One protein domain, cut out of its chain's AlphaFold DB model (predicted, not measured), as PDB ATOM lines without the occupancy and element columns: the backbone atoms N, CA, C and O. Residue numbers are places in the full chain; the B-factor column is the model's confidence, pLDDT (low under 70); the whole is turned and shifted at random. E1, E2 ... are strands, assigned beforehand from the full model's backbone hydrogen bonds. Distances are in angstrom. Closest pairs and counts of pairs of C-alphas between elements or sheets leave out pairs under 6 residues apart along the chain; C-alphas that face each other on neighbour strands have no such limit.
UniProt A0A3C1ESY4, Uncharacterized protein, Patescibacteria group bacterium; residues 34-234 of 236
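Overview. This is residues 34 to 234 of the 236 residues of an uncharacterized protein of Patescibacteria group bacterium (UniProt A0A3C1ESY4). Two strongly twisted sheets stand partly face to face as a sandwich, one of six strands, E3 E4 E12 E11 E9 E8, and one of four, E5 E10 E7 E6, their strands crossed at 45 degrees. E3 and E4 run on past the four-stranded sheet and form a small head with the hairpin of E1 and E2, while a small lobe of short strands, E13 to E17, lies beyond E6 and makes one end of the longest axis. The printed part has 201 residues, with 17 named strands, E1 to E17 in order along the chain, and no named helix; the class is all strand. The six-stranded sheet is mixed, with E11 and E9 parallel, and the other sheets are antiparallel. The whole is compact, with a radius of gyration of the C-alphas of 17.1 A, but elongated, with spans of 55 by 35 by 34 A.

Along the chain. The six-stranded sheet consists of E3, residues 60 to 62, E4, residues 67 to 70, E12, residues 196 to 198, E11, residues 186 to 190 and 12.7 A long, E9, residues 148 to 156 and 26.4 A long, and E8, residues 137 to 144 and 23.8 A long. E8 begins with C-alpha 137 at (-16.708, 19.728, -69.630). The four-stranded sheet consists of E5, residues 87 to 96 and 27.8 A, E10, residues 164 to 175 and 33.8 A, E7, residues 118 to 129 and 29.9 A, and E6, residues 107 to 115 and 23.8 A. E1, residues 37 to 40, begins with C-alpha 37 at (-29.276, -5.380, -83.582), and E2 is residues 43 to 46. E13 is residues 202 to 204, E14 residues 207 to 209, E15 residues 214 to 216, E16 residues 222 to 227 and E17 residues 230 to 234, ending with C-alpha 234 at (-12.319, -14.241, -97.071).

Arrangement. In the six-stranded sheet, E8 is an edge strand and forms a hairpin with E9, with N 141 and O 152 at 2.8 A. E11 is parallel to E9, at 21 degrees, with N 151 and O 188 at 2.8 A. E11 and E12 form a hairpin, with N 197 and O 189 at 2.8 A. Staggered pairing follows: E4 pairs with E12 over residues 67 to 68, with N 68 and O 196 at 2.7 A, and with the edge strand E3 over residues 68 to 70, with N 61 and O 69 at 2.8 A. In the other sheet of the sandwich, two sheets face to face, E10 is antiparallel to E5, with N 90 and O 171 at 3.0 A, and to E7, with N 172 and O 121 at 2.8 A. E7 bends by 72 degrees at residue 126 and forms a hairpin with E6, with N 113 and O 120 at 2.9 A. The closest C-alphas of E5 and E8 are those of Phe 89 and Gly 140, 5.4 A apart. In the hairpin of E1 and E2, N 38 and O 45 are 2.8 A apart; the closest C-alphas of E1 and E3 are those of Cys 38 and Cys 62, 5.7 A. E13 and E14 form a hairpin, with N 209 and O 202 at 2.8 A, and the closest C-alphas of E14 and E6 are those of Leu 208 and Ser 113, 5.3 A. E15, E16 and E17 form a meander, each strand the antiparallel neighbour of the one before, with N 215 and O 224 at 2.9 A and N 232 and O 225 at 2.9 A. The closest C-alphas of E13 and E16 are those of Cys 202 and Cys 226, 5.7 A; E2 and E17 are apart.

Size, cuts and confidence. The two C-alphas farthest apart, those of Ser 160 and Asn 221, are 56.5 A from each other. The printed part has no cut. The links E2 to E3, with 13 residues, and E4 to E5, with 16, are long. The mean pLDDT of the printed part is 84.8; 26 residues are under 70, among them 53 to 58, 71 to 78 and 100 to 105.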
ATOM      1  N   SER A  34     -26.283  -2.686 -88.863       50.12
ATOM      2  CA  SER A  34     -26.000  -1.953 -87.623       50.12
ATOM      3  C   SER A  34     -27.268  -1.364 -86.978       50.12
ATOM      4  O   SER A  34     -27.319  -1.195 -85.766       50.12
ATOM      5  N   PHE A  35     -28.342  -1.137 -87.748       57.66
ATOM      6  CA  PHE A  35     -29.619  -0.661 -87.211       57.66
ATOM      7  C   PHE A  35     -30.523  -1.855 -86.845       57.66
ATOM      8  O   PHE A  35     -30.777  -2.719 -87.685       57.66
ATOM      9  N   ASN A  36     -31.060  -1.876 -85.617       64.56
ATOM     10  CA  ASN A  36     -31.901  -2.929 -85.010       64.56
ATOM     11  C   ASN A  36     -31.207  -4.220 -84.524       64.56
ATOM     12  O   ASN A  36     -31.895  -5.241 -84.382       64.56
ATOM     13  N   SER A  37     -29.899  -4.228 -84.250       75.25
ATOM     14  CA  SER A  37     -29.276  -5.380 -83.582       75.25
ATOM     15  C   SER A  37     -28.186  -4.996 -82.584       75.25
ATOM     16  O   SER A  37     -27.530  -3.976 -82.749       75.25
ATOM     17  N   CYS A  38     -28.019  -5.812 -81.544       76.50
ATOM     18  CA  CYS A  38     -27.057  -5.632 -80.461       76.50
ATOM     19  C   CYS A  38     -26.158  -6.867 -80.386       76.50
ATOM     20  O   CYS A  38     -26.656  -7.992 -80.452       76.50
ATOM     21  N   ALA A  39     -24.853  -6.682 -80.205       75.50
ATOM     22  CA  ALA A  39     -23.919  -7.785 -79.992       75.50
ATOM     23  C   ALA A  39     -23.623  -7.976 -78.497       75.50
ATOM     24  O   ALA A  39     -23.338  -7.009 -77.786       75.50
ATOM     25  N   TYR A  40     -23.675  -9.226 -78.033       75.31
ATOM     26  CA  TYR A  40     -23.239  -9.614 -76.691       75.31
ATOM     27  C   TYR A  40     -22.640 -11.027 -76.700       75.31
ATOM     28  O   TYR A  40     -23.292 -11.996 -77.103       75.31
ATOM     29  N   GLY A  41     -21.388 -11.147 -76.246       73.12
ATOM     30  CA  GLY A  41     -20.610 -12.382 -76.361       73.12
ATOM     31  C   GLY A  41     -20.408 -12.776 -77.827       73.12
ATOM     32  O   GLY A  41     -20.027 -11.946 -78.644       73.12
ATOM     33  N   GLU A  42     -20.700 -14.032 -78.168       64.19
ATOM     34  CA  GLU A  42     -20.647 -14.538 -79.552       64.19
ATOM     35  C   GLU A  42     -21.981 -14.379 -80.316       64.19
ATOM     36  O   GLU A  42     -22.098 -14.816 -81.461       64.19
ATOM     37  N   ASN A  43     -23.009 -13.786 -79.695       72.44
ATOM     38  CA  ASN A  43     -24.364 -13.730 -80.245       72.44
ATOM     39  C   ASN A  43     -24.768 -12.310 -80.664       72.44
ATOM     40  O   ASN A  43     -24.408 -11.316 -80.032       72.44
ATOM     41  N   VAL A  44     -25.594 -12.242 -81.709       77.19
ATOM     42  CA  VAL A  44     -26.243 -11.013 -82.181       77.19
ATOM     43  C   VAL A  44     -27.744 -11.125 -81.930       77.19
ATOM     44  O   VAL A  44     -28.386 -12.058 -82.413       77.19
ATOM     45  N   TYR A  45     -28.285 -10.160 -81.195       81.19
ATOM     46  CA  TYR A  45     -29.684 -10.073 -80.783       81.19
ATOM     47  C   TYR A  45     -30.404  -9.017 -81.612       81.19
ATOM     48  O   TYR A  45     -29.862  -7.940 -81.859       81.19
ATOM     49  N   LYS A  46     -31.630  -9.295 -82.046       83.31
ATOM     50  CA  LYS A  46     -32.465  -8.316 -82.755       83.31
ATOM     51  C   LYS A  46     -33.187  -7.398 -81.779       83.31
ATOM     52  O   LYS A  46     -33.465  -7.773 -80.644       83.31
ATOM     53  N   SER A  47     -33.574  -6.219 -82.258       82.62
ATOM     54  CA  SER A  47     -34.439  -5.299 -81.516       82.62
ATOM     55  C   SER A  47     -35.667  -6.023 -80.941       82.62
ATOM     56  O   SER A  47     -36.436  -6.642 -81.678       82.62
ATOM     57  N   GLY A  48     -35.868  -5.890 -79.632       80.50
ATOM     58  CA  GLY A  48     -36.925  -6.528 -78.849       80.50
ATOM     59  C   GLY A  48     -36.561  -7.899 -78.271       80.50
ATOM     60  O   GLY A  48     -37.343  -8.437 -77.489       80.50
ATOM     61  N   GLU A  49     -35.410  -8.479 -78.624       85.19
ATOM     62  CA  GLU A  49     -34.951  -9.742 -78.039       85.19
ATOM     63  C   GLU A  49     -34.303  -9.518 -76.666       85.19
ATOM     64  O   GLU A  49     -33.578  -8.544 -76.445       85.19
ATOM     65  N   ASN A  50     -34.567 -10.452 -75.749       84.62
ATOM     66  CA  ASN A  50     -33.927 -10.500 -74.438       84.62
ATOM     67  C   ASN A  50     -32.487 -11.001 -74.564       84.62
ATOM     68  O   ASN A  50     -32.223 -11.978 -75.269       84.62
ATOM     69  N   ILE A  51     -31.582 -10.374 -73.817       84.12
ATOM     70  CA  ILE A  51     -30.168 -10.735 -73.741       84.12
ATOM     71  C   ILE A  51     -29.945 -11.491 -72.427       84.12
ATOM     72  O   ILE A  51     -29.884 -10.867 -71.363       84.12
ATOM     73  N   PRO A  52     -29.880 -12.834 -72.463       74.12
ATOM     74  CA  PRO A  52     -29.702 -13.634 -71.262       74.12
ATOM     75  C   PRO A  52     -28.354 -13.331 -70.598       74.12
ATOM     76  O   PRO A  52     -27.350 -13.120 -71.272       74.12
ATOM     77  N   GLU A  53     -28.349 -13.339 -69.262       67.38
ATOM     78  CA  GLU A  53     -27.156 -13.202 -68.406       67.38
ATOM     79  C   GLU A  53     -26.404 -11.864 -68.500       67.38
ATOM     80  O   GLU A  53     -25.338 -11.713 -67.896       67.38
ATOM     81  N   TYR A  54     -26.973 -10.849 -69.157       66.69
ATOM     82  CA  TYR A  54     -26.372  -9.522 -69.164       66.69
ATOM     83  C   TYR A  54     -26.317  -8.949 -67.736       66.69
ATOM     84  O   TYR A  54     -27.320  -8.873 -67.024       66.69
ATOM     85  N   ASN A  55     -25.108  -8.587 -67.294       62.88
ATOM     86  CA  ASN A  55     -24.827  -7.998 -65.982       62.88
ATOM     87  C   ASN A  55     -25.371  -8.796 -64.770       62.88
ATOM     88  O   ASN A  55     -25.874  -8.215 -63.811       62.88
ATOM     89  N   GLY A  56     -25.260 -10.130 -64.792       58.22
ATOM     90  CA  GLY A  56     -25.508 -10.962 -63.604       58.22
ATOM     91  C   GLY A  56     -26.973 -11.329 -63.334       58.22
ATOM     92  O   GLY A  56     -27.299 -11.682 -62.204       58.22
ATOM     93  N   GLY A  57     -27.837 -11.291 -64.356       57.66
ATOM     94  CA  GLY A  57     -29.197 -11.851 -64.293       57.66
ATOM     95  C   GLY A  57     -30.341 -10.836 -64.320       57.66
ATOM     96  O   GLY A  57     -31.468 -11.205 -63.996       57.66
ATOM     97  N   MET A  58     -30.078  -9.582 -64.694       67.00
ATOM     98  CA  MET A  58     -31.138  -8.602 -64.961       67.00
ATOM     99  C   MET A  58     -31.776  -8.847 -66.336       67.00
ATOM    100  O   MET A  58     -31.102  -9.281 -67.271       67.00
ATOM    101  N   GLU A  59     -33.077  -8.570 -66.464       75.88
ATOM    102  CA  GLU A  59     -33.761  -8.612 -67.760       75.88
ATOM    103  C   GLU A  59     -33.316  -7.412 -68.603       75.88
ATOM    104  O   GLU A  59     -33.631  -6.256 -68.309       75.88
ATOM    105  N   CYS A  60     -32.544  -7.698 -69.648       83.25
ATOM    106  CA  CYS A  60     -32.059  -6.706 -70.595       83.25
ATOM    107  C   CYS A  60     -32.573  -7.024 -71.993       83.25
ATOM    108  O   CYS A  60     -32.624  -8.185 -72.397       83.25
ATOM    109  N   THR A  61     -32.927  -5.986 -72.743       86.19
ATOM    110  CA  THR A  61     -33.445  -6.089 -74.111       86.19
ATOM    111  C   THR A  61     -32.563  -5.317 -75.075       86.19
ATOM    112  O   THR A  61     -32.017  -4.266 -74.736       86.19
ATOM    113  N   CYS A  62     -32.429  -5.827 -76.296       84.19
ATOM    114  CA  CYS A  62     -31.851  -5.058 -77.388       84.19
ATOM    115  C   CYS A  62     -32.873  -4.033 -77.896       84.19
ATOM    116  O   CYS A  62     -33.998  -4.402 -78.239       84.19
ATOM    117  N   ASN A  63     -32.511  -2.755 -77.967       79.50
ATOM    118  CA  ASN A  63     -33.378  -1.714 -78.513       79.50
ATOM    119  C   ASN A  63     -33.188  -1.554 -80.038       79.50
ATOM    120  O   ASN A  63     -32.290  -2.136 -80.653       79.50
ATOM    121  N   SER A  64     -34.043  -0.752 -80.677       73.81
ATOM    122  CA  SER A  64     -33.980  -0.490 -82.128       73.81
ATOM    123  C   SER A  64     -32.703   0.228 -82.573       73.81
ATOM    124  O   SER A  64     -32.353   0.224 -83.751       73.81
ATOM    125  N   ASN A  65     -31.989   0.828 -81.627       65.31
ATOM    126  CA  ASN A  65     -30.795   1.622 -81.877       65.31
ATOM    127  C   ASN A  65     -29.508   0.800 -81.708       65.31
ATOM    128  O   ASN A  65     -28.424   1.357 -81.807       65.31
ATOM    129  N   GLY A  66     -29.618  -0.509 -81.451       69.81
ATOM    130  CA  GLY A  66     -28.463  -1.382 -81.236       69.81
ATOM    131  C   GLY A  66     -27.838  -1.272 -79.841       69.81
ATOM    132  O   GLY A  66     -26.750  -1.802 -79.611       69.81
ATOM    133  N   ALA A  67     -28.530  -0.626 -78.896       74.31
ATOM    134  CA  ALA A  67     -28.137  -0.555 -77.496       74.31
ATOM    135  C   ALA A  67     -28.894  -1.579 -76.639       74.31
ATOM    136  O   ALA A  67     -30.052  -1.926 -76.887       74.31
ATOM    137  N   ILE A  68     -28.230  -2.041 -75.591       81.31
ATOM    138  CA  ILE A  68     -28.758  -2.942 -74.579       81.31
ATOM    139  C   ILE A  68     -29.348  -2.094 -73.457       81.31
ATOM    140  O   ILE A  68     -28.644  -1.313 -72.810       81.31
ATOM    141  N   ARG A  69     -30.648  -2.262 -73.213       80.81
ATOM    142  CA  ARG A  69     -31.382  -1.577 -72.150       80.81
ATOM    143  C   ARG A  69     -31.818  -2.589 -71.101       80.81
ATOM    144  O   ARG A  69     -32.566  -3.517 -71.403       80.81
ATOM    145  N   CYS A  70     -31.347  -2.397 -69.879       78.19
ATOM    146  CA  CYS A  70     -31.713  -3.219 -68.733       78.19
ATOM    147  C   CYS A  70     -32.767  -2.500 -67.901       78.19
ATOM    148  O   CYS A  70     -32.615  -1.311 -67.619       78.19
ATOM    149  N   ASP A  71     -33.826  -3.208 -67.513       65.81
ATOM    150  CA  ASP A  71     -34.883  -2.630 -66.682       65.81
ATOM    151  C   ASP A  71     -34.439  -2.643 -65.208       65.81
ATOM    152  O   ASP A  71     -34.822  -3.487 -64.402       65.81
ATOM    153  N   SER A  72     -33.539  -1.726 -64.857       56.31
ATOM    154  CA  SER A  72     -33.217  -1.406 -63.466       56.31
ATOM    155  C   SER A  72     -34.172  -0.305 -63.022       56.31
ATOM    156  O   SER A  72     -34.013   0.853 -63.405       56.31
ATOM    157  N   GLY A  73     -35.225  -0.663 -62.289       51.16
ATOM    158  CA  GLY A  73     -36.292   0.272 -61.938       51.16
ATOM    159  C   GLY A  73     -35.772   1.516 -61.217       51.16
ATOM    160  O   GLY A  73     -35.363   1.407 -60.078       51.16
ATOM    161  N   THR A  74     -35.828   2.693 -61.850       41.97
ATOM    162  CA  THR A  74     -35.651   4.045 -61.256       41.97
ATOM    163  C   THR A  74     -34.498   4.255 -60.256       41.97
ATOM    164  O   THR A  74     -34.532   5.219 -59.493       41.97
ATOM    165  N   GLU A  75     -33.483   3.399 -60.231       47.66
ATOM    166  CA  GLU A  75     -32.296   3.601 -59.403       47.66
ATOM    167  C   GLU A  75     -31.272   4.404 -60.207       47.66
ATOM    168  O   GLU A  75     -31.008   4.106 -61.371       47.66
ATOM    169  N   GLU A  76     -30.742   5.465 -59.590       52.78
ATOM    170  CA  GLU A  76     -29.623   6.250 -60.116       52.78
ATOM    171  C   GLU A  76     -28.519   5.315 -60.625       52.78
ATOM    172  O   GLU A  76     -28.192   4.324 -59.965       52.78
ATOM    173  N   VAL A  77     -27.922   5.633 -61.780       59.38
ATOM    174  CA  VAL A  77     -26.796   4.865 -62.326       59.38
ATOM    175  C   VAL A  77     -25.678   4.819 -61.283       59.38
ATOM    176  O   VAL A  77     -24.965   5.792 -61.041       59.38
ATOM    177  N   ALA A  78     -25.534   3.672 -60.622       61.81
ATOM    178  CA  ALA A  78     -24.523   3.488 -59.600       61.81
ATOM    179  C   ALA A  78     -23.153   3.310 -60.271       61.81
ATOM    180  O   ALA A  78     -22.803   2.226 -60.732       61.81
ATOM    181  N   TYR A  79     -22.326   4.358 -60.266       71.69
ATOM    182  CA  TYR A  79     -20.941   4.312 -60.767       71.69
ATOM    183  C   TYR A  79     -19.969   3.567 -59.827       71.69
ATOM    184  O   TYR A  79     -18.755   3.784 -59.844       71.69
ATOM    185  N   SER A  80     -20.478   2.678 -58.973       76.44
ATOM    186  CA  SER A  80     -19.649   1.874 -58.079       76.44
ATOM    187  C   SER A  80     -18.751   0.933 -58.882       76.44
ATOM    188  O   SER A  80     -19.231   0.154 -59.703       76.44
ATOM    189  N   GLY A  81     -17.444   0.979 -58.625       82.50
ATOM    190  CA  GLY A  81     -16.458   0.144 -59.320       82.50
ATOM    191  C   GLY A  81     -15.889   0.755 -60.602       82.50
ATOM    192  O   GLY A  81     -15.017   0.136 -61.210       82.50
ATOM    193  N   TYR A  82     -16.320   1.961 -60.981       92.44
ATOM    194  CA  TYR A  82     -15.640   2.757 -61.998       92.44
ATOM    195  C   TYR A  82     -14.366   3.407 -61.445       92.44
ATOM    196  O   TYR A  82     -14.273   3.765 -60.269       92.44
ATOM    197  N   SER A  83     -13.375   3.570 -62.316       92.38
ATOM    198  CA  SER A  83     -12.052   4.097 -62.003       92.38
ATOM    199  C   SER A  83     -11.635   5.174 -63.002       92.38
ATOM    200  O   SER A  83     -11.968   5.129 -64.185       92.38
ATOM    201  N   THR A  84     -10.846   6.132 -62.517       94.25
ATOM    202  CA  THR A  84     -10.064   7.080 -63.331       94.25
ATOM    203  C   THR A  84      -8.564   6.780 -63.271       94.25
ATOM    204  O   THR A  84      -7.740   7.500 -63.837       94.25
ATOM    205  N   GLN A  85      -8.165   5.724 -62.558       94.12
ATOM    206  CA  GLN A  85      -6.760   5.414 -62.334       94.12
ATOM    207  C   GLN A  85      -6.079   5.007 -63.643       94.12
ATOM    208  O   GLN A  85      -6.544   4.116 -64.341       94.12
ATOM    209  N   ASN A  86      -4.941   5.633 -63.958       95.69
ATOM    210  CA  ASN A  86      -4.206   5.432 -65.216       95.69
ATOM    211  C   ASN A  86      -5.026   5.711 -66.493       95.69
ATOM    212  O   ASN A  86      -4.595   5.319 -67.578       95.69
ATOM    213  N   LEU A  87      -6.169   6.394 -66.373       97.19
ATOM    214  CA  LEU A  87      -6.964   6.848 -67.502       97.19
ATOM    215  C   LEU A  87      -6.527   8.257 -67.902       97.19
ATOM    216  O   LEU A  87      -6.501   9.183 -67.089       97.19
ATOM    217  N   LYS A  88      -6.255   8.426 -69.189       97.94
ATOM    218  CA  LYS A  88      -6.213   9.719 -69.853       97.94
ATOM    219  C   LYS A  88      -7.429   9.808 -70.767       97.94
ATOM    220  O   LYS A  88      -7.502   9.129 -71.787       97.94
ATOM    221  N   PHE A  89      -8.380  10.641 -70.368       97.69
ATOM    222  CA  PHE A  89      -9.572  10.945 -71.148       97.69
ATOM    223  C   PHE A  89      -9.391  12.272 -71.889       97.69
ATOM    224  O   PHE A  89      -8.842  13.231 -71.341       97.69
ATOM    225  N   SER A  90      -9.856  12.328 -73.132       96.75
ATOM    226  CA  SER A  90      -9.914  13.558 -73.919       96.75
ATOM    227  C   SER A  90     -11.070  13.507 -74.900       96.75
ATOM    228  O   SER A  90     -11.397  12.433 -75.393       96.75
ATOM    229  N   TYR A  91     -11.601  14.671 -75.249       94.69
ATOM    230  CA  TYR A  91     -12.630  14.817 -76.266       94.69
ATOM    231  C   TYR A  91     -12.252  15.925 -77.246       94.69
ATOM    232  O   TYR A  91     -11.529  16.869 -76.902       94.69
ATOM    233  N   LYS A  92     -12.725  15.809 -78.484       92.31
ATOM    234  CA  LYS A  92     -12.487  16.794 -79.539       92.31
ATOM    235  C   LYS A  92     -13.777  17.086 -80.289       92.31
ATOM    236  O   LYS A  92     -14.514  16.176 -80.648       92.31
ATOM    237  N   TYR A  93     -14.007  18.361 -80.580       90.31
ATOM    238  CA  TYR A  93     -15.071  18.772 -81.486       90.31
ATOM    239  C   TYR A  93     -14.859  18.196 -82.898       90.31
ATOM    240  O   TYR A  93     -13.765  18.310 -83.464       90.31
ATOM    241  N   GLY A  94     -15.914  17.595 -83.450       86.00
ATOM    242  CA  GLY A  94     -15.987  17.114 -84.827       86.00
ATOM    243  C   GLY A  94     -16.667  18.135 -85.738       86.00
ATOM    244  O   GLY A  94     -16.000  18.837 -86.500       86.00
ATOM    245  N   ASN A  95     -17.998  18.225 -85.660       87.44
ATOM    246  CA  ASN A  95     -18.814  19.092 -86.516       87.44
ATOM    247  C   ASN A  95     -20.147  19.488 -85.862       87.44
ATOM    248  O   ASN A  95     -20.658  18.784 -84.997       87.44
ATOM    249  N   LEU A  96     -20.748  20.584 -86.332       87.06
ATOM    250  CA  LEU A  96     -22.131  20.933 -86.014       87.06
ATOM    251  C   LEU A  96     -23.082  19.938 -86.680       87.06
ATOM    252  O   LEU A  96     -22.796  19.411 -87.763       87.06
ATOM    253  N   LEU A  97     -24.210  19.697 -86.028       85.56
ATOM    254  CA  LEU A  97     -25.292  18.866 -86.532       85.56
ATOM    255  C   LEU A  97     -26.502  19.744 -86.861       85.56
ATOM    256  O   LEU A  97     -26.616  20.873 -86.397       85.56
ATOM    257  N   SER A  98     -27.394  19.228 -87.704       78.81
ATOM    258  CA  SER A  98     -28.670  19.892 -87.990       78.81
ATOM    259  C   SER A  98     -29.558  19.883 -86.744       78.81
ATOM    260  O   SER A  98     -29.609  18.872 -86.045       78.81
ATOM    261  N   ASP A  99     -30.349  20.937 -86.534       70.00
ATOM    262  CA  ASP A  99     -31.334  21.032 -85.437       70.00
ATOM    263  C   ASP A  99     -32.419  19.938 -85.496       70.00
ATOM    264  O   ASP A  99     -33.176  19.730 -84.552       70.00
ATOM    265  N   THR A 100     -32.511  19.223 -86.619       65.19
ATOM    266  CA  THR A 100     -33.413  18.080 -86.816       65.19
ATOM    267  C   THR A 100     -32.857  16.756 -86.288       65.19
ATOM    268  O   THR A 100     -33.542  15.739 -86.394       65.19
ATOM    269  N   VAL A 101     -31.611  16.721 -85.803       63.78
ATOM    270  CA  VAL A 101     -31.012  15.505 -85.243       63.78
ATOM    271  C   VAL A 101     -31.623  15.243 -83.871       63.78
ATOM    272  O   VAL A 101     -31.531  16.060 -82.958       63.78
ATOM    273  N   THR A 102     -32.258  14.083 -83.720       62.50
ATOM    274  CA  THR A 102     -32.646  13.571 -82.408       62.50
ATOM    275  C   THR A 102     -31.391  13.328 -81.584       62.50
ATOM    276  O   THR A 102     -30.531  12.558 -81.999       62.50
ATOM    277  N   MET A 103     -31.318  13.931 -80.395       67.25
ATOM    278  CA  MET A 103     -30.206  13.782 -79.443       67.25
ATOM    279  C   MET A 103     -30.151  12.405 -78.773       67.25
ATOM    280  O   MET A 103     -29.566  12.266 -77.707       67.25
ATOM    281  N   GLN A 104     -30.765  11.388 -79.386       57.78
ATOM    282  CA  GLN A 104     -30.454  10.015 -79.019       57.78
ATOM    283  C   GLN A 104     -28.953   9.826 -79.204       57.78
ATOM    284  O   GLN A 104     -28.394  10.305 -80.194       57.78
ATOM    285  N   GLU A 105     -28.323   9.205 -78.211       61.22
ATOM    286  CA  GLU A 105     -26.885   8.973 -78.147       61.22
ATOM    287  C   GLU A 105     -26.447   8.064 -79.297       61.22
ATOM    288  O   GLU A 105     -26.305   6.853 -79.162       61.22
ATOM    289  N   ASP A 106     -26.300   8.660 -80.472       76.00
ATOM    290  CA  ASP A 106     -25.783   8.008 -81.659       76.00
ATOM    291  C   ASP A 106     -24.282   7.845 -81.444       76.00
ATOM    292  O   ASP A 106     -23.500   8.778 -81.652       76.00
ATOM    293  N   ILE A 107     -23.915   6.691 -80.893       85.94
ATOM    294  CA  ILE A 107     -22.534   6.304 -80.646       85.94
ATOM    295  C   ILE A 107     -22.036   5.560 -81.877       85.94
ATOM    296  O   ILE A 107     -22.567   4.516 -82.249       85.94
ATOM    297  N   THR A 108     -20.985   6.078 -82.500       87.75
ATOM    298  CA  THR A 108     -20.304   5.403 -83.609       87.75
ATOM    299  C   THR A 108     -18.888   5.056 -83.177       87.75
ATOM    300  O   THR A 108     -18.110   5.951 -82.856       87.75
ATOM    301  N   SER A 109     -18.533   3.771 -83.161       89.50
ATOM    302  CA  SER A 109     -17.149   3.360 -82.893       89.50
ATOM    303  C   SER A 109     -16.195   3.954 -83.937       89.50
ATOM    304  O   SER A 109     -16.504   3.953 -85.127       89.50
ATOM    305  N   ASP A 110     -15.036   4.444 -83.493       89.25
ATOM    306  CA  ASP A 110     -13.990   4.998 -84.363       89.25
ATOM    307  C   ASP A 110     -12.754   4.089 -84.373       89.25
ATOM    308  O   ASP A 110     -12.371   3.564 -85.417       89.25
ATOM    309  N   SER A 111     -12.142   3.833 -83.212       91.81
ATOM    310  CA  SER A 111     -10.996   2.919 -83.137       91.81
ATOM    311  C   SER A 111     -10.869   2.228 -81.784       91.81
ATOM    312  O   SER A 111     -11.199   2.793 -80.742       91.81
ATOM    313  N   ALA A 112     -10.330   1.009 -81.787       94.56
ATOM    314  CA  ALA A 112      -9.946   0.291 -80.580       94.56
ATOM    315  C   ALA A 112      -8.604  -0.406 -80.815       94.56
ATOM    316  O   ALA A 112      -8.408  -1.064 -81.830       94.56
ATOM    317  N   SER A 113      -7.653  -0.243 -79.897       93.50
ATOM    318  CA  SER A 113      -6.331  -0.867 -80.013       93.50
ATOM    319  C   SER A 113      -5.717  -1.130 -78.646       93.50
ATOM    320  O   SER A 113      -5.885  -0.343 -77.715       93.50
ATOM    321  N   TYR A 114      -4.972  -2.226 -78.528       93.50
ATOM    322  CA  TYR A 114      -4.230  -2.572 -77.320       93.50
ATOM    323  C   TYR A 114      -2.777  -2.875 -77.670       93.50
ATOM    324  O   TYR A 114      -2.474  -3.879 -78.313       93.50
ATOM    325  N   ILE A 115      -1.871  -1.976 -77.286       90.88
ATOM    326  CA  ILE A 115      -0.455  -2.053 -77.660       90.88
ATOM    327  C   ILE A 115       0.394  -1.723 -76.435       90.88
ATOM    328  O   ILE A 115       0.216  -0.683 -75.805       90.88
ATOM    329  N   ASN A 116       1.350  -2.596 -76.104       89.44
ATOM    330  CA  ASN A 116       2.318  -2.391 -75.017       89.44
ATOM    331  C   ASN A 116       1.679  -2.030 -73.656       89.44
ATOM    332  O   ASN A 116       2.195  -1.182 -72.927       89.44
ATOM    333  N   GLY A 117       0.548  -2.657 -73.310       89.44
ATOM    334  CA  GLY A 117      -0.153  -2.411 -72.042       89.44
ATOM    335  C   GLY A 117      -0.940  -1.095 -71.992       89.44
ATOM    336  O   GLY A 117      -1.330  -0.657 -70.905       89.44
ATOM    337  N   VAL A 118      -1.152  -0.455 -73.147       94.69
ATOM    338  CA  VAL A 118      -2.005   0.724 -73.310       94.69
ATOM    339  C   VAL A 118      -3.193   0.350 -74.185       94.69
ATOM    340  O   VAL A 118      -3.023  -0.020 -75.348       94.69
ATOM    341  N   LEU A 119      -4.390   0.447 -73.612       95.44
ATOM    342  CA  LEU A 119      -5.652   0.301 -74.325       95.44
ATOM    343  C   LEU A 119      -6.138   1.683 -74.736       95.44
ATOM    344  O   LEU A 119      -6.291   2.562 -73.888       95.44
ATOM    345  N   LYS A 120      -6.374   1.869 -76.030       96.81
ATOM    346  CA  LYS A 120      -6.924   3.099 -76.584       96.81
ATOM    347  C   LYS A 120      -8.234   2.797 -77.293       96.81
ATOM    348  O   LYS A 120      -8.252   1.972 -78.202       96.81
ATOM    349  N   VAL A 121      -9.292   3.490 -76.891       97.12
ATOM    350  CA  VAL A 121     -10.628   3.395 -77.487       97.12
ATOM    351  C   VAL A 121     -11.109   4.799 -77.833       97.12
ATOM    352  O   VAL A 121     -11.008   5.702 -77.001       97.12
ATOM    353  N   SER A 122     -11.624   4.989 -79.044       96.62
ATOM    354  CA  SER A 122     -12.299   6.212 -79.473       96.62
ATOM    355  C   SER A 122     -13.637   5.907 -80.131       96.62
ATOM    356  O   SER A 122     -13.801   4.887 -80.804       96.62
ATOM    357  N   PHE A 123     -14.591   6.808 -79.928       94.62
ATOM    358  CA  PHE A 123     -15.906   6.762 -80.554       94.62
ATOM    359  C   PHE A 123     -16.451   8.178 -80.725       94.62
ATOM    360  O   PHE A 123     -16.080   9.105 -79.999       94.62
ATOM    361  N   GLU A 124     -17.318   8.348 -81.713       93.31
ATOM    362  CA  GLU A 124     -18.056   9.575 -81.951       93.31
ATOM    363  C   GLU A 124     -19.391   9.536 -81.218       93.31
ATOM    364  O   GLU A 124     -20.031   8.486 -81.156       93.31
ATOM    365  N   ARG A 125     -19.839  10.688 -80.720       91.25
ATOM    366  CA  ARG A 125     -21.199  10.843 -80.209       91.25
ATOM    367  C   ARG A 125     -21.770  12.228 -80.438       91.25
ATOM    368  O   ARG A 125     -21.040  13.221 -80.518       91.25
ATOM    369  N   ASN A 126     -23.093  12.287 -80.499       90.62
ATOM    370  CA  ASN A 126     -23.831  13.540 -80.570       90.62
ATOM    371  C   ASN A 126     -24.016  14.119 -79.158       90.62
ATOM    372  O   ASN A 126     -24.416  13.411 -78.237       90.62
ATOM    373  N   VAL A 127     -23.728  15.409 -78.982       89.88
ATOM    374  CA  VAL A 127     -23.889  16.152 -77.721       89.88
ATOM    375  C   VAL A 127     -24.411  17.560 -77.984       89.88
ATOM    376  O   VAL A 127     -24.402  18.043 -79.116       89.88
ATOM    377  N   LEU A 128     -24.845  18.250 -76.931       90.38
ATOM    378  CA  LEU A 128     -25.120  19.684 -76.988       90.38
ATOM    379  C   LEU A 128     -23.821  20.467 -76.778       90.38
ATOM    380  O   LEU A 128     -23.200  20.366 -75.724       90.38
ATOM    381  N   CYS A 129     -23.421  21.259 -77.767       91.00
ATOM    382  CA  CYS A 129     -22.357  22.254 -77.680       91.00
ATOM    383  C   CYS A 129     -22.933  23.652 -77.408       91.00
ATOM    384  O   CYS A 129     -24.131  23.906 -77.555       91.00
ATOM    385  N   SER A 130     -22.056  24.585 -77.034       90.12
ATOM    386  CA  SER A 130     -22.365  26.014 -77.101       90.12
ATOM    387  C   SER A 130     -22.452  26.491 -78.553       90.12
ATOM    388  O   SER A 130     -21.966  25.810 -79.456       90.12
ATOM    389  N   GLU A 131     -22.961  27.706 -78.767       85.69
ATOM    390  CA  GLU A 131     -23.007  28.342 -80.097       85.69
ATOM    391  C   GLU A 131     -21.620  28.412 -80.769       85.69
ATOM    392  O   GLU A 131     -21.497  28.201 -81.973       85.69
ATOM    393  N   ASP A 132     -20.556  28.603 -79.981       87.12
ATOM    394  CA  ASP A 132     -19.162  28.590 -80.459       87.12
ATOM    395  C   ASP A 132     -18.606  27.183 -80.789       87.12
ATOM    396  O   ASP A 132     -17.413  27.028 -81.055       87.12
ATOM    397  N   GLY A 133     -19.429  26.129 -80.726       84.25
ATOM    398  CA  GLY A 133     -19.010  24.745 -80.977       84.25
ATOM    399  C   GLY A 133     -18.170  24.130 -79.851       84.25
ATOM    400  O   GLY A 133     -17.415  23.186 -80.082       84.25
ATOM    401  N   ILE A 134     -18.267  24.658 -78.626       89.06
ATOM    402  CA  ILE A 134     -17.527  24.140 -77.471       89.06
ATOM    403  C   ILE A 134     -18.391  23.103 -76.758       89.06
ATOM    404  O   ILE A 134     -19.484  23.411 -76.282       89.06
ATOM    405  N   ALA A 135     -17.880  21.878 -76.655       91.25
ATOM    406  CA  ALA A 135     -18.541  20.813 -75.913       91.25
ATOM    407  C   ALA A 135     -18.466  21.049 -74.388       91.25
ATOM    408  O   ALA A 135     -17.524  21.697 -73.907       91.25
ATOM    409  N   PRO A 136     -19.430  20.531 -73.605       91.25
ATOM    410  CA  PRO A 136     -19.411  20.638 -72.155       91.25
ATOM    411  C   PRO A 136     -18.168  19.981 -71.562       91.25
ATOM    412  O   PRO A 136     -17.557  19.103 -72.170       91.25
ATOM    413  N   THR A 137     -17.785  20.403 -70.357       92.44
ATOM    414  CA  THR A 137     -16.708  19.728 -69.630       92.44
ATOM    415  C   THR A 137     -17.146  18.318 -69.264       92.44
ATOM    416  O   THR A 137     -18.242  18.119 -68.745       92.44
ATOM    417  N   GLN A 138     -16.275  17.353 -69.533       94.25
ATOM    418  CA  GLN A 138     -16.570  15.935 -69.398       94.25
ATOM    419  C   GLN A 138     -15.429  15.202 -68.706       94.25
ATOM    420  O   GLN A 138     -14.262  15.584 -68.835       94.25
ATOM    421  N   THR A 139     -15.771  14.139 -67.985       94.50
ATOM    422  CA  THR A 139     -14.805  13.234 -67.355       94.50
ATOM    423  C   THR A 139     -15.118  11.804 -67.753       94.50
ATOM    424  O   THR A 139     -16.220  11.324 -67.513       94.50
ATOM    425  N   GLY A 140     -14.137  11.119 -68.334       95.62
ATOM    426  CA  GLY A 140     -14.225   9.694 -68.616       95.62
ATOM    427  C   GLY A 140     -13.955   8.850 -67.373       95.62
ATOM    428  O   GLY A 140     -13.134   9.199 -66.522       95.62
ATOM    429  N   LEU A 141     -14.623   7.710 -67.314       96.25
ATOM    430  CA  LEU A 141     -14.497   6.669 -66.305       96.25
ATOM    431  C   LEU A 141     -14.467   5.314 -67.011       96.25
ATOM    432  O   LEU A 141     -15.051   5.153 -68.084       96.25
ATOM    433  N   TYR A 142     -13.821   4.324 -66.401       96.00
ATOM    434  CA  TYR A 142     -13.884   2.957 -66.907       96.00
ATOM    435  C   TYR A 142     -14.041   1.922 -65.797       96.00
ATOM    436  O   TYR A 142     -13.578   2.116 -64.672       96.00
ATOM    437  N   GLN A 143     -14.655   0.798 -66.137       93.25
ATOM    438  CA  GLN A 143     -14.686  -0.413 -65.334       93.25
ATOM    439  C   GLN A 143     -14.173  -1.560 -66.203       93.25
ATOM    440  O   GLN A 143     -14.606  -1.728 -67.340       93.25
ATOM    441  N   LEU A 144     -13.220  -2.326 -65.678       90.81
ATOM    442  CA  LEU A 144     -12.625  -3.462 -66.375       90.81
ATOM    443  C   LEU A 144     -12.967  -4.754 -65.637       90.81
ATOM    444  O   LEU A 144     -12.745  -4.855 -64.428       90.81
ATOM    445  N   SER A 145     -13.451  -5.742 -66.381       87.69
ATOM    446  CA  SER A 145     -13.616  -7.122 -65.935       87.69
ATOM    447  C   SER A 145     -12.781  -8.068 -66.809       87.69
ATOM    448  O   SER A 145     -12.033  -7.631 -67.684       87.69
ATOM    449  N   SER A 146     -12.871  -9.379 -66.568       82.12
ATOM    450  CA  SER A 146     -12.214 -10.370 -67.432       82.12
ATOM    451  C   SER A 146     -12.872 -10.492 -68.810       82.12
ATOM    452  O   SER A 146     -12.223 -10.955 -69.736       82.12
ATOM    453  N   LYS A 147     -14.145 -10.095 -68.940       84.06
ATOM    454  CA  LYS A 147     -14.956 -10.289 -70.153       84.06
ATOM    455  C   LYS A 147     -15.347  -8.992 -70.850       84.06
ATOM    456  O   LYS A 147     -15.740  -9.016 -72.009       84.06
ATOM    457  N   ASP A 148     -15.296  -7.863 -70.154       89.75
ATOM    458  CA  ASP A 148     -15.702  -6.590 -70.725       89.75
ATOM    459  C   ASP A 148     -14.876  -5.404 -70.213       89.75
ATOM    460  O   ASP A 148     -14.334  -5.398 -69.102       89.75
ATOM    461  N   LEU A 149     -14.791  -4.381 -71.058       93.50
ATOM    462  CA  LEU A 149     -14.471  -3.014 -70.673       93.50
ATOM    463  C   LEU A 149     -15.728  -2.172 -70.821       93.50
ATOM    464  O   LEU A 149     -16.303  -2.091 -71.906       93.50
ATOM    465  N   ARG A 150     -16.102  -1.483 -69.750       94.25
ATOM    466  CA  ARG A 150     -17.188  -0.505 -69.750       94.25
ATOM    467  C   ARG A 150     -16.595   0.884 -69.625       94.25
ATOM    468  O   ARG A 150     -15.850   1.162 -68.686       94.25
ATOM    469  N   LEU A 151     -16.910   1.738 -70.583       96.12
ATOM    470  CA  LEU A 151     -16.531   3.142 -70.622       96.12
ATOM    471  C   LEU A 151     -17.765   3.972 -70.300       96.12
ATOM    472  O   LEU A 151     -18.843   3.682 -70.798       96.12
ATOM    473  N   THR A 152     -17.626   5.017 -69.500       95.00
ATOM    474  CA  THR A 152     -18.718   5.969 -69.276       95.00
ATOM    475  C   THR A 152     -18.159   7.375 -69.143       95.00
ATOM    476  O   THR A 152     -16.960   7.564 -68.906       95.00
ATOM    477  N   ILE A 153     -19.011   8.369 -69.357       94.38
ATOM    478  CA  ILE A 153     -18.650   9.782 -69.323       94.38
ATOM    479  C   ILE A 153     -19.623  10.490 -68.396       94.38
ATOM    480  O   ILE A 153     -20.828  10.318 -68.528       94.38
ATOM    481  N   LEU A 154     -19.087  11.317 -67.501       91.25
ATOM    482  CA  LEU A 154     -19.867  12.292 -66.749       91.25
ATOM    483  C   LEU A 154     -19.769  13.650 -67.429       91.25
ATOM    484  O   LEU A 154     -18.660  14.177 -67.601       91.25
ATOM    485  N   THR A 155     -20.909  14.223 -67.795       90.75
ATOM    486  CA  THR A 155     -21.008  15.495 -68.507       90.75
ATOM    487  C   THR A 155     -21.534  16.583 -67.579       90.75
ATOM    488  O   THR A 155     -22.626  16.495 -67.027       90.75
ATOM    489  N   ASN A 156     -20.781  17.674 -67.429       89.00
ATOM    490  CA  ASN A 156     -21.272  18.852 -66.720       89.00
ATOM    491  C   ASN A 156     -22.106  19.718 -67.673       89.00
ATOM    492  O   ASN A 156     -21.573  20.610 -68.342       89.00
ATOM    493  N   MET A 157     -23.400  19.407 -67.768       86.38
ATOM    494  CA  MET A 157     -24.331  20.077 -68.669       86.38
ATOM    495  C   MET A 157     -25.024  21.270 -67.999       86.38
ATOM    496  O   MET A 157     -25.702  21.132 -66.983       86.38
ATOM    497  N   ASP A 158     -24.910  22.437 -68.630       87.56
ATOM    498  CA  ASP A 158     -25.721  23.621 -68.340       87.56
ATOM    499  C   ASP A 158     -26.600  23.943 -69.556       87.56
ATOM    500  O   ASP A 158     -26.132  24.502 -70.554       87.56
ATOM    501  N   ASN A 159     -27.888  23.610 -69.464       85.69
ATOM    502  CA  ASN A 159     -28.858  23.773 -70.553       85.69
ATOM    503  C   ASN A 159     -29.087  25.238 -70.970       85.69
ATOM    504  O   ASN A 159     -29.717  25.488 -71.994       85.69
ATOM    505  N   SER A 160     -28.594  26.218 -70.202       88.12
ATOM    506  CA  SER A 160     -28.615  27.630 -70.611       88.12
ATOM    507  C   SER A 160     -27.483  27.993 -71.580       88.12
ATOM    508  O   SER A 160     -27.580  28.997 -72.285       88.12
ATOM    509  N   LYS A 161     -26.420  27.180 -71.622       88.94
ATOM    510  CA  LYS A 161     -25.199  27.425 -72.400       88.94
ATOM    511  C   LYS A 161     -25.025  26.453 -73.563       88.94
ATOM    512  O   LYS A 161     -24.475  26.835 -74.594       88.94
ATOM    513  N   TYR A 162     -25.438  25.204 -73.383       90.38
ATOM    514  CA  TYR A 162     -25.243  24.130 -74.350       90.38
ATOM    515  C   TYR A 162     -26.584  23.771 -74.984       90.38
ATOM    516  O   TYR A 162     -27.399  23.071 -74.391       90.38
ATOM    517  N   THR A 163     -26.827  24.296 -76.180       89.06
ATOM    518  CA  THR A 163     -28.131  24.213 -76.859       89.06
ATOM    519  C   THR A 163     -28.022  23.760 -78.310       89.06
ATOM    520  O   THR A 163     -29.033  23.397 -78.906       89.06
ATOM    521  N   THR A 164     -26.816  23.750 -78.882       89.50
ATOM    522  CA  THR A 164     -26.597  23.464 -80.301       89.50
ATOM    523  C   THR A 164     -26.108  22.028 -80.489       89.50
ATOM    524  O   THR A 164     -25.041  21.689 -79.974       89.50
ATOM    525  N   PRO A 165     -26.823  21.174 -81.240       91.00
ATOM    526  CA  PRO A 165     -26.361  19.829 -81.553       91.00
ATOM    527  C   PRO A 165     -25.001  19.823 -82.264       91.00
ATOM    528  O   PRO A 165     -24.784  20.507 -83.267       91.00
ATOM    529  N   CYS A 166     -24.077  19.014 -81.765       90.75
ATOM    530  CA  CYS A 166     -22.757  18.822 -82.347       90.75
ATOM    531  C   CYS A 166     -22.304  17.374 -82.175       90.75
ATOM    532  O   CYS A 166     -22.789  16.642 -81.317       90.75
ATOM    533  N   LYS A 167     -21.343  16.970 -82.992       92.44
ATOM    534  CA  LYS A 167     -20.653  15.694 -82.883       92.44
ATOM    535  C   LYS A 167     -19.277  15.914 -82.268       92.44
ATOM    536  O   LYS A 167     -18.545  16.821 -82.682       92.44
ATOM    537  N   ILE A 168     -18.921  15.070 -81.310       93.38
ATOM    538  CA  ILE A 168     -17.593  15.027 -80.697       93.38
ATOM    539  C   ILE A 168     -16.986  13.636 -80.842       93.38
ATOM    540  O   ILE A 168     -17.706  12.661 -81.028       93.38
ATOM    541  N   VAL A 169     -15.662  13.568 -80.742       95.19
ATOM    542  CA  VAL A 169     -14.901  12.321 -80.648       95.19
ATOM    543  C   VAL A 169     -14.341  12.219 -79.242       95.19
ATOM    544  O   VAL A 169     -13.534  13.065 -78.843       95.19
ATOM    545  N   ASP A 170     -14.749  11.187 -78.522       96.69
ATOM    546  CA  ASP A 170     -14.220  10.842 -77.210       96.69
ATOM    547  C   ASP A 170     -13.063   9.855 -77.359       96.69
ATOM    548  O   ASP A 170     -13.015   9.038 -78.278       96.69
ATOM    549  N   THR A 171     -12.067   9.948 -76.484       98.00
ATOM    550  CA  THR A 171     -10.906   9.054 -76.481       98.00
ATOM    551  C   THR A 171     -10.522   8.692 -75.057       98.00
ATOM    552  O   THR A 171     -10.230   9.558 -74.229       98.00
ATOM    553  N   PHE A 172     -10.460   7.388 -74.812       98.31
ATOM    554  CA  PHE A 172     -10.000   6.768 -73.582       98.31
ATOM    555  C   PHE A 172      -8.651   6.113 -73.842       98.31
ATOM    556  O   PHE A 172      -8.537   5.240 -74.697       98.31
ATOM    557  N   GLU A 173      -7.627   6.520 -73.100       97.88
ATOM    558  CA  GLU A 173      -6.309   5.889 -73.109       97.88
ATOM    559  C   GLU A 173      -6.020   5.370 -71.697       97.88
ATOM    560  O   GLU A 173      -5.759   6.146 -70.776       97.88
ATOM    561  N   ILE A 174      -6.113   4.053 -71.510       97.00
ATOM    562  CA  ILE A 174      -5.943   3.388 -70.217       97.00
ATOM    563  C   ILE A 174      -4.595   2.677 -70.219       97.00
ATOM    564  O   ILE A 174      -4.359   1.730 -70.972       97.00
ATOM    565  N   SER A 175      -3.687   3.155 -69.375       95.44
ATOM    566  CA  SER A 175      -2.330   2.618 -69.260       95.44
ATOM    567  C   SER A 175      -2.212   1.581 -68.148       95.44
ATOM    568  O   SER A 175      -2.951   1.612 -67.165       95.44
ATOM    569  N   LYS A 176      -1.186   0.724 -68.247       87.56
ATOM    570  CA  LYS A 176      -0.840  -0.282 -67.225       87.56
ATOM    571  C   LYS A 176      -1.974  -1.278 -66.967       87.56
ATOM    572  O   LYS A 176      -2.135  -1.755 -65.843       87.56
ATOM    573  N   LEU A 177      -2.741  -1.598 -68.005       84.31
ATOM    574  CA  LEU A 177      -3.656  -2.727 -67.943       84.31
ATOM    575  C   LEU A 177      -2.840  -4.013 -68.017       84.31
ATOM    576  O   LEU A 177      -1.995  -4.176 -68.894       84.31
ATOM    577  N   ASN A 178      -3.074  -4.912 -67.065       76.50
ATOM    578  CA  ASN A 178      -2.557  -6.270 -67.117       76.50
ATOM    579  C   ASN A 178      -3.737  -7.197 -67.380       76.50
ATOM    580  O   ASN A 178      -4.299  -7.778 -66.453       76.50
ATOM    581  N   MET A 179      -4.165  -7.233 -68.639       81.38
ATOM    582  CA  MET A 179      -5.287  -8.045 -69.088       81.38
ATOM    583  C   MET A 179      -4.851  -8.986 -70.205       81.38
ATOM    584  O   MET A 179      -3.970  -8.657 -71.003       81.38
ATOM    585  N   ILE A 180      -5.490 -10.149 -70.237       81.06
ATOM    586  CA  ILE A 180      -5.412 -11.104 -71.336       81.06
ATOM    587  C   ILE A 180      -6.664 -10.862 -72.177       81.06
ATOM    588  O   ILE A 180      -7.766 -10.841 -71.634       81.06
ATOM    589  N   LEU A 181      -6.487 -10.601 -73.470       84.56
ATOM    590  CA  LEU A 181      -7.595 -10.388 -74.395       84.56
ATOM    591  C   LEU A 181      -8.167 -11.747 -74.801       84.56
ATOM    592  O   LEU A 181      -7.603 -12.435 -75.648       84.56
ATOM    593  N   GLU A 182      -9.264 -12.147 -74.167       86.25
ATOM    594  CA  GLU A 182     -10.009 -13.348 -74.551       86.25
ATOM    595  C   GLU A 182     -10.869 -13.072 -75.793       86.25
ATOM    596  O   GLU A 182     -11.242 -11.932 -76.063       86.25
ATOM    597  N   LYS A 183     -11.186 -14.107 -76.580       85.25
ATOM    598  CA  LYS A 183     -11.935 -13.941 -77.843       85.25
ATOM    599  C   LYS A 183     -13.326 -13.330 -77.657       85.25
ATOM    600  O   LYS A 183     -13.832 -12.706 -78.582       85.25
ATOM    601  N   ASP A 184     -13.933 -13.528 -76.492       84.31
ATOM    602  CA  ASP A 184     -15.249 -13.015 -76.123       84.31
ATOM    603  C   ASP A 184     -15.187 -11.655 -75.412       84.31
ATOM    604  O   ASP A 184     -16.228 -11.159 -74.986       84.31
ATOM    605  N   PHE A 185     -14.006 -11.037 -75.288       89.31
ATOM    606  CA  PHE A 185     -13.882  -9.740 -74.638       89.31
ATOM    607  C   PHE A 185     -14.562  -8.636 -75.456       89.31
ATOM    608  O   PHE A 185     -14.290  -8.456 -76.642       89.31
ATOM    609  N   GLN A 186     -15.433  -7.875 -74.798       89.00
ATOM    610  CA  GLN A 186     -16.254  -6.836 -75.419       89.00
ATOM    611  C   GLN A 186     -15.943  -5.451 -74.852       89.00
ATOM    612  O   GLN A 186     -15.537  -5.300 -73.699       89.00
ATOM    613  N   ILE A 187     -16.190  -4.415 -75.651       93.62
ATOM    614  CA  ILE A 187     -16.068  -3.024 -75.214       93.62
ATOM    615  C   ILE A 187     -17.432  -2.355 -75.331       93.62
ATOM    616  O   ILE A 187     -18.018  -2.322 -76.411       93.62
ATOM    617  N   PHE A 188     -17.911  -1.801 -74.222       93.06
ATOM    618  CA  PHE A 188     -19.181  -1.094 -74.139       93.06
ATOM    619  C   PHE A 188     -18.975   0.352 -73.712       93.06
ATOM    620  O   PHE A 188     -18.123   0.653 -72.872       93.06
ATOM    621  N   TYR A 189     -19.818   1.229 -74.234       93.12
ATOM    622  CA  TYR A 189     -20.092   2.531 -73.647       93.12
ATOM    623  C   TYR A 189     -21.389   2.452 -72.833       93.12
ATOM    624  O   TYR A 189     -22.385   1.934 -73.329       93.12
ATOM    625  N   GLN A 190     -21.375   2.939 -71.594       90.88
ATOM    626  CA  GLN A 190     -22.557   3.114 -70.755       90.88
ATOM    627  C   GLN A 190     -22.927   4.599 -70.710       90.88
ATOM    628  O   GLN A 190     -22.121   5.424 -70.259       90.88
ATOM    629  N   SER A 191     -24.148   4.916 -71.130       86.75
ATOM    630  CA  SER A 191     -24.717   6.259 -71.068       86.75
ATOM    631  C   SER A 191     -24.979   6.731 -69.639       86.75
ATOM    632  O   SER A 191     -25.035   5.932 -68.700       86.75
ATOM    633  N   GLU A 192     -25.192   8.037 -69.468       83.56
ATOM    634  CA  GLU A 192     -25.618   8.604 -68.178       83.56
ATOM    635  C   GLU A 192     -27.032   8.138 -67.781       83.56
ATOM    636  O   GLU A 192     -27.347   8.091 -66.594       83.56
ATOM    637  N   ASP A 193     -27.839   7.696 -68.751       78.81
ATOM    638  CA  ASP A 193     -29.156   7.078 -68.541       78.81
ATOM    639  C   ASP A 193     -29.080   5.556 -68.281       78.81
ATOM    640  O   ASP A 193     -30.106   4.900 -68.082       78.81
ATOM    641  N   GLY A 194     -27.876   4.973 -68.290       78.31
ATOM    642  CA  GLY A 194     -27.633   3.558 -68.001       78.31
ATOM    643  C   GLY A 194     -27.813   2.601 -69.185       78.31
ATOM    644  O   GLY A 194     -27.785   1.386 -68.984       78.31
ATOM    645  N   GLU A 195     -27.972   3.111 -70.407       82.38
ATOM    646  CA  GLU A 195     -27.992   2.295 -71.627       82.38
ATOM    647  C   GLU A 195     -26.576   1.868 -72.013       82.38
ATOM    648  O   GLU A 195     -25.632   2.652 -71.925       82.38
ATOM    649  N   PHE A 196     -26.422   0.625 -72.466       85.19
ATOM    650  CA  PHE A 196     -25.133   0.099 -72.897       85.19
ATOM    651  C   PHE A 196     -25.083  -0.039 -74.413       85.19
ATOM    652  O   PHE A 196     -25.883  -0.759 -75.004       85.19
ATOM    653  N   VAL A 197     -24.102   0.583 -75.051       87.38
ATOM    654  CA  VAL A 197     -23.857   0.474 -76.492       87.38
ATOM    655  C   VAL A 197     -22.578  -0.319 -76.718       87.38
ATOM    656  O   VAL A 197     -21.537   0.003 -76.146       87.38
ATOM    657  N   SER A 198     -22.638  -1.370 -77.540       90.06
ATOM    658  CA  SER A 198     -21.428  -2.090 -77.950       90.06
ATOM    659  C   SER A 198     -20.614  -1.231 -78.912       90.06
ATOM    660  O   SER A 198     -21.155  -0.686 -79.870       90.06
ATOM    661  N   LEU A 199     -19.304  -1.146 -78.683       92.50
ATOM    662  CA  LEU A 199     -18.364  -0.504 -79.604       92.50
ATOM    663  C   LEU A 199     -17.824  -1.482 -80.661       92.50
ATOM    664  O   LEU A 199     -16.910  -1.141 -81.402       92.50
ATOM    665  N   GLY A 200     -18.368  -2.703 -80.725       89.69
ATOM    666  CA  GLY A 200     -18.174  -3.620 -81.848       89.69
ATOM    667  C   GLY A 200     -16.750  -4.137 -82.052       89.69
ATOM    668  O   GLY A 200     -16.457  -4.637 -83.134       89.69
ATOM    669  N   ALA A 201     -15.874  -4.030 -81.051       92.06
ATOM    670  CA  ALA A 201     -14.487  -4.470 -81.156       92.06
ATOM    671  C   ALA A 201     -14.366  -6.001 -81.263       92.06
ATOM    672  O   ALA A 201     -15.147  -6.737 -80.659       92.06
ATOM    673  N   CYS A 202     -13.355  -6.477 -81.991       92.31
ATOM    674  CA  CYS A 202     -13.079  -7.902 -82.183       92.31
ATOM    675  C   CYS A 202     -11.664  -8.265 -81.742       92.31
ATOM    676  O   CYS A 202     -10.757  -7.433 -81.787       92.31
ATOM    677  N   ILE A 203     -11.454  -9.535 -81.390       92.25
ATOM    678  CA  ILE A 203     -10.132 -10.057 -81.033       92.25
ATOM    679  C   ILE A 203      -9.763 -11.240 -81.930       92.25
ATOM    680  O   ILE A 203     -10.454 -12.258 -81.957       92.25
ATOM    681  N   GLU A 204      -8.639 -11.117 -82.640       91.06
ATOM    682  CA  GLU A 204      -7.999 -12.211 -83.382       91.06
ATOM    683  C   GLU A 204      -6.532 -12.311 -82.962       91.06
ATOM    684  O   GLU A 204      -5.826 -11.304 -82.956       91.06
ATOM    685  N   ASP A 205      -6.061 -13.515 -82.621       86.62
ATOM    686  CA  ASP A 205      -4.648 -13.786 -82.314       86.62
ATOM    687  C   ASP A 205      -4.023 -12.735 -81.364       86.62
ATOM    688  O   ASP A 205      -3.037 -12.060 -81.699       86.62
ATOM    689  N   ASP A 206      -4.671 -12.554 -80.203       87.06
ATOM    690  CA  ASP A 206      -4.335 -11.601 -79.131       87.06
ATOM    691  C   ASP A 206      -4.289 -10.121 -79.564       87.06
ATOM    692  O   ASP A 206      -3.692  -9.277 -78.893       87.06
ATOM    693  N   THR A 207      -4.895  -9.790 -80.706       90.94
ATOM    694  CA  THR A 207      -4.934  -8.432 -81.262       90.94
ATOM    695  C   THR A 207      -6.352  -7.898 -81.234       90.94
ATOM    696  O   THR A 207      -7.268  -8.542 -81.735       90.94
ATOM    697  N   LEU A 208      -6.509  -6.714 -80.643       93.50
ATOM    698  CA  LEU A 208      -7.761  -5.970 -80.622       93.50
ATOM    699  C   LEU A 208      -7.906  -5.164 -81.914       93.50
ATOM    700  O   LEU A 208      -6.995  -4.411 -82.262       93.50
ATOM    701  N   TYR A 209      -9.059  -5.303 -82.554       92.62
ATOM    702  CA  TYR A 209      -9.470  -4.575 -83.747       92.62
ATOM    703  C   TYR A 209     -10.728  -3.763 -83.442       92.62
ATOM    704  O   TYR A 209     -11.635  -4.254 -82.762       92.62
ATOM    705  N   GLY A 210     -10.781  -2.528 -83.936       91.88
ATOM    706  CA  GLY A 210     -11.983  -1.699 -83.864       91.88
ATOM    707  C   GLY A 210     -13.091  -2.206 -84.786       91.88
ATOM    708  O   GLY A 210     -12.846  -2.994 -85.703       91.88
ATOM    709  N   ASP A 211     -14.315  -1.733 -84.558       90.88
ATOM    710  CA  ASP A 211     -15.415  -2.007 -85.483       90.88
ATOM    711  C   ASP A 211     -15.087  -1.523 -86.908       90.88
ATOM    712  O   ASP A 211     -14.433  -0.498 -87.105       90.88
ATOM    713  N   GLN A 212     -15.529  -2.286 -87.906       90.75
ATOM    714  CA  GLN A 212     -15.253  -2.112 -89.341       90.75
ATOM    715  C   GLN A 212     -13.775  -2.154 -89.756       90.75
ATOM    716  O   GLN A 212     -13.448  -1.875 -90.916       90.75
ATOM    717  N   GLU A 213     -12.861  -2.533 -88.861       91.19
ATOM    718  CA  GLU A 213     -11.446  -2.636 -89.197       91.19
ATOM    719  C   GLU A 213     -11.176  -3.845 -90.107       91.19
ATOM    720  O   GLU A 213     -11.616  -4.970 -89.847       91.19
ATOM    721  N   VAL A 214     -10.426  -3.611 -91.189       93.06
ATOM    722  CA  VAL A 214     -10.011  -4.640 -92.150       93.06
ATOM    723  C   VAL A 214      -8.551  -4.998 -91.914       93.06
ATOM    724  O   VAL A 214      -7.672  -4.137 -91.976       93.06
ATOM    725  N   PHE A 215      -8.274  -6.284 -91.725       92.88
ATOM    726  CA  PHE A 215      -6.939  -6.790 -91.423       92.88
ATOM    727  C   PHE A 215      -6.646  -8.097 -92.165       92.88
ATOM    728  O   PHE A 215      -7.534  -8.780 -92.672       92.88
ATOM    729  N   LYS A 216      -5.361  -8.444 -92.269       93.00
ATOM    730  CA  LYS A 216      -4.931  -9.753 -92.769       93.00
ATOM    731  C   LYS A 216      -4.784 -10.695 -91.579       93.00
ATOM    732  O   LYS A 216      -4.062 -10.344 -90.645       93.00
ATOM    733  N   SER A 217      -5.405 -11.872 -91.646       91.44
ATOM    734  CA  SER A 217      -5.254 -12.871 -90.586       91.44
ATOM    735  C   SER A 217      -3.792 -13.307 -90.461       91.44
ATOM    736  O   SER A 217      -3.064 -13.412 -91.459       91.44
ATOM    737  N   LYS A 218      -3.338 -13.542 -89.227       87.81
ATOM    738  CA  LYS A 218      -1.973 -14.028 -88.970       87.81
ATOM    739  C   LYS A 218      -1.863 -15.540 -89.142       87.81
ATOM    740  O   LYS A 218      -0.764 -16.040 -89.390       87.81
ATOM    741  N   THR A 219      -2.978 -16.257 -89.017       87.12
ATOM    742  CA  THR A 219      -3.032 -17.726 -89.040       87.12
ATOM    743  C   THR A 219      -3.478 -18.294 -90.386       87.12
ATOM    744  O   THR A 219      -3.057 -19.396 -90.744       87.12
ATOM    745  N   SER A 220      -4.247 -17.542 -91.178       86.56
ATOM    746  CA  SER A 220      -4.673 -17.928 -92.530       86.56
ATOM    747  C   SER A 220      -4.275 -16.901 -93.592       86.56
ATOM    748  O   SER A 220      -4.062 -15.722 -93.321       86.56
ATOM    749  N   ASN A 221      -4.185 -17.334 -94.854       90.81
ATOM    750  CA  ASN A 221      -4.000 -16.416 -95.982       90.81
ATOM    751  C   ASN A 221      -5.340 -15.779 -96.392       90.81
ATOM    752  O   ASN A 221      -5.796 -15.946 -97.519       90.81
ATOM    753  N   SER A 222      -5.976 -15.071 -95.463       93.31
ATOM    754  CA  SER A 222      -7.285 -14.438 -95.644       93.31
ATOM    755  C   SER A 222      -7.258 -12.967 -95.236       93.31
ATOM    756  O   SER A 222      -6.438 -12.534 -94.420       93.31
ATOM    757  N   VAL A 223      -8.174 -12.192 -95.810       94.69
ATOM    758  CA  VAL A 223      -8.510 -10.837 -95.357       94.69
ATOM    759  C   VAL A 223      -9.787 -10.922 -94.541       94.69
ATOM    760  O   VAL A 223     -10.769 -11.520 -94.987       94.69
ATOM    761  N   CYS A 224      -9.766 -10.332 -93.359       93.88
ATOM    762  CA  CYS A 224     -10.857 -10.344 -92.406       93.88
ATOM    763  C   CYS A 224     -11.346  -8.923 -92.135       93.88
ATOM    764  O   CYS A 224     -10.607  -7.952 -92.298       93.88
ATOM    765  N   ILE A 225     -12.610  -8.820 -91.745       93.38
ATOM    766  CA  ILE A 225     -13.235  -7.595 -91.259       93.38
ATOM    767  C   ILE A 225     -13.831  -7.873 -89.884       93.38
ATOM    768  O   ILE A 225     -14.509  -8.890 -89.701       93.38
ATOM    769  N   CYS A 226     -13.562  -6.985 -88.931       90.81
ATOM    770  CA  CYS A 226     -14.316  -6.916 -87.689       90.81
ATOM    771  C   CYS A 226     -15.617  -6.161 -87.956       90.81
ATOM    772  O   CYS A 226     -15.577  -5.043 -88.454       90.81
ATOM    773  N   ASN A 227     -16.765  -6.768 -87.678       87.81
ATOM    774  CA  ASN A 227     -18.059  -6.122 -87.856       87.81
ATOM    775  C   ASN A 227     -18.951  -6.429 -86.653       87.81
ATOM    776  O   ASN A 227     -19.430  -7.553 -86.495       87.81
ATOM    777  N   THR A 228     -19.159  -5.419 -85.813       85.25
ATOM    778  CA  THR A 228     -20.020  -5.451 -84.626       85.25
ATOM    779  C   THR A 228     -19.685  -6.628 -83.701       85.25
ATOM    780  O   THR A 228     -20.550  -7.414 -83.321       85.25
ATOM    781  N   GLY A 229     -18.399  -6.794 -83.374       85.56
ATOM    782  CA  GLY A 229     -17.910  -7.869 -82.503       85.56
ATOM    783  C   GLY A 229     -17.743  -9.233 -83.184       85.56
ATOM    784  O   GLY A 229     -17.320 -10.186 -82.535       85.56
ATOM    785  N   VAL A 230     -18.030  -9.344 -84.488       86.38
ATOM    786  CA  VAL A 230     -17.904 -10.595 -85.250       86.38
ATOM    787  C   VAL A 230     -16.845 -10.464 -86.341       86.38
ATOM    788  O   VAL A 230     -16.878  -9.551 -87.164       86.38
ATOM    789  N   ILE A 231     -15.929 -11.431 -86.404       90.00
ATOM    790  CA  ILE A 231     -14.911 -11.499 -87.456       90.00
ATOM    791  C   ILE A 231     -15.454 -12.284 -88.651       90.00
ATOM    792  O   ILE A 231     -15.880 -13.432 -88.523       90.00
ATOM    793  N   SER A 232     -15.394 -11.681 -89.837       91.81
ATOM    794  CA  SER A 232     -15.720 -12.334 -91.110       91.81
ATOM    795  C   SER A 232     -14.509 -12.332 -92.037       91.81
ATOM    796  O   SER A 232     -14.000 -11.269 -92.382       91.81
ATOM    797  N   CYS A 233     -14.065 -13.508 -92.484       92.94
ATOM    798  CA  CYS A 233     -12.870 -13.662 -93.317       92.94
ATOM    799  C   CYS A 233     -13.186 -14.140 -94.739       92.94
ATOM    800  O   CYS A 233     -14.152 -14.869 -94.979       92.94
ATOM    801  N   ARG A 234     -12.331 -13.752 -95.689       91.81
ATOM    802  CA  ARG A 234     -12.319 -14.241 -97.071       91.81
ATOM    803  C   ARG A 234     -10.899 -14.614 -97.480       91.81
ATOM    804  O   ARG A 234      -9.984 -13.803 -97.342       91.81
TER     805      ARG A 234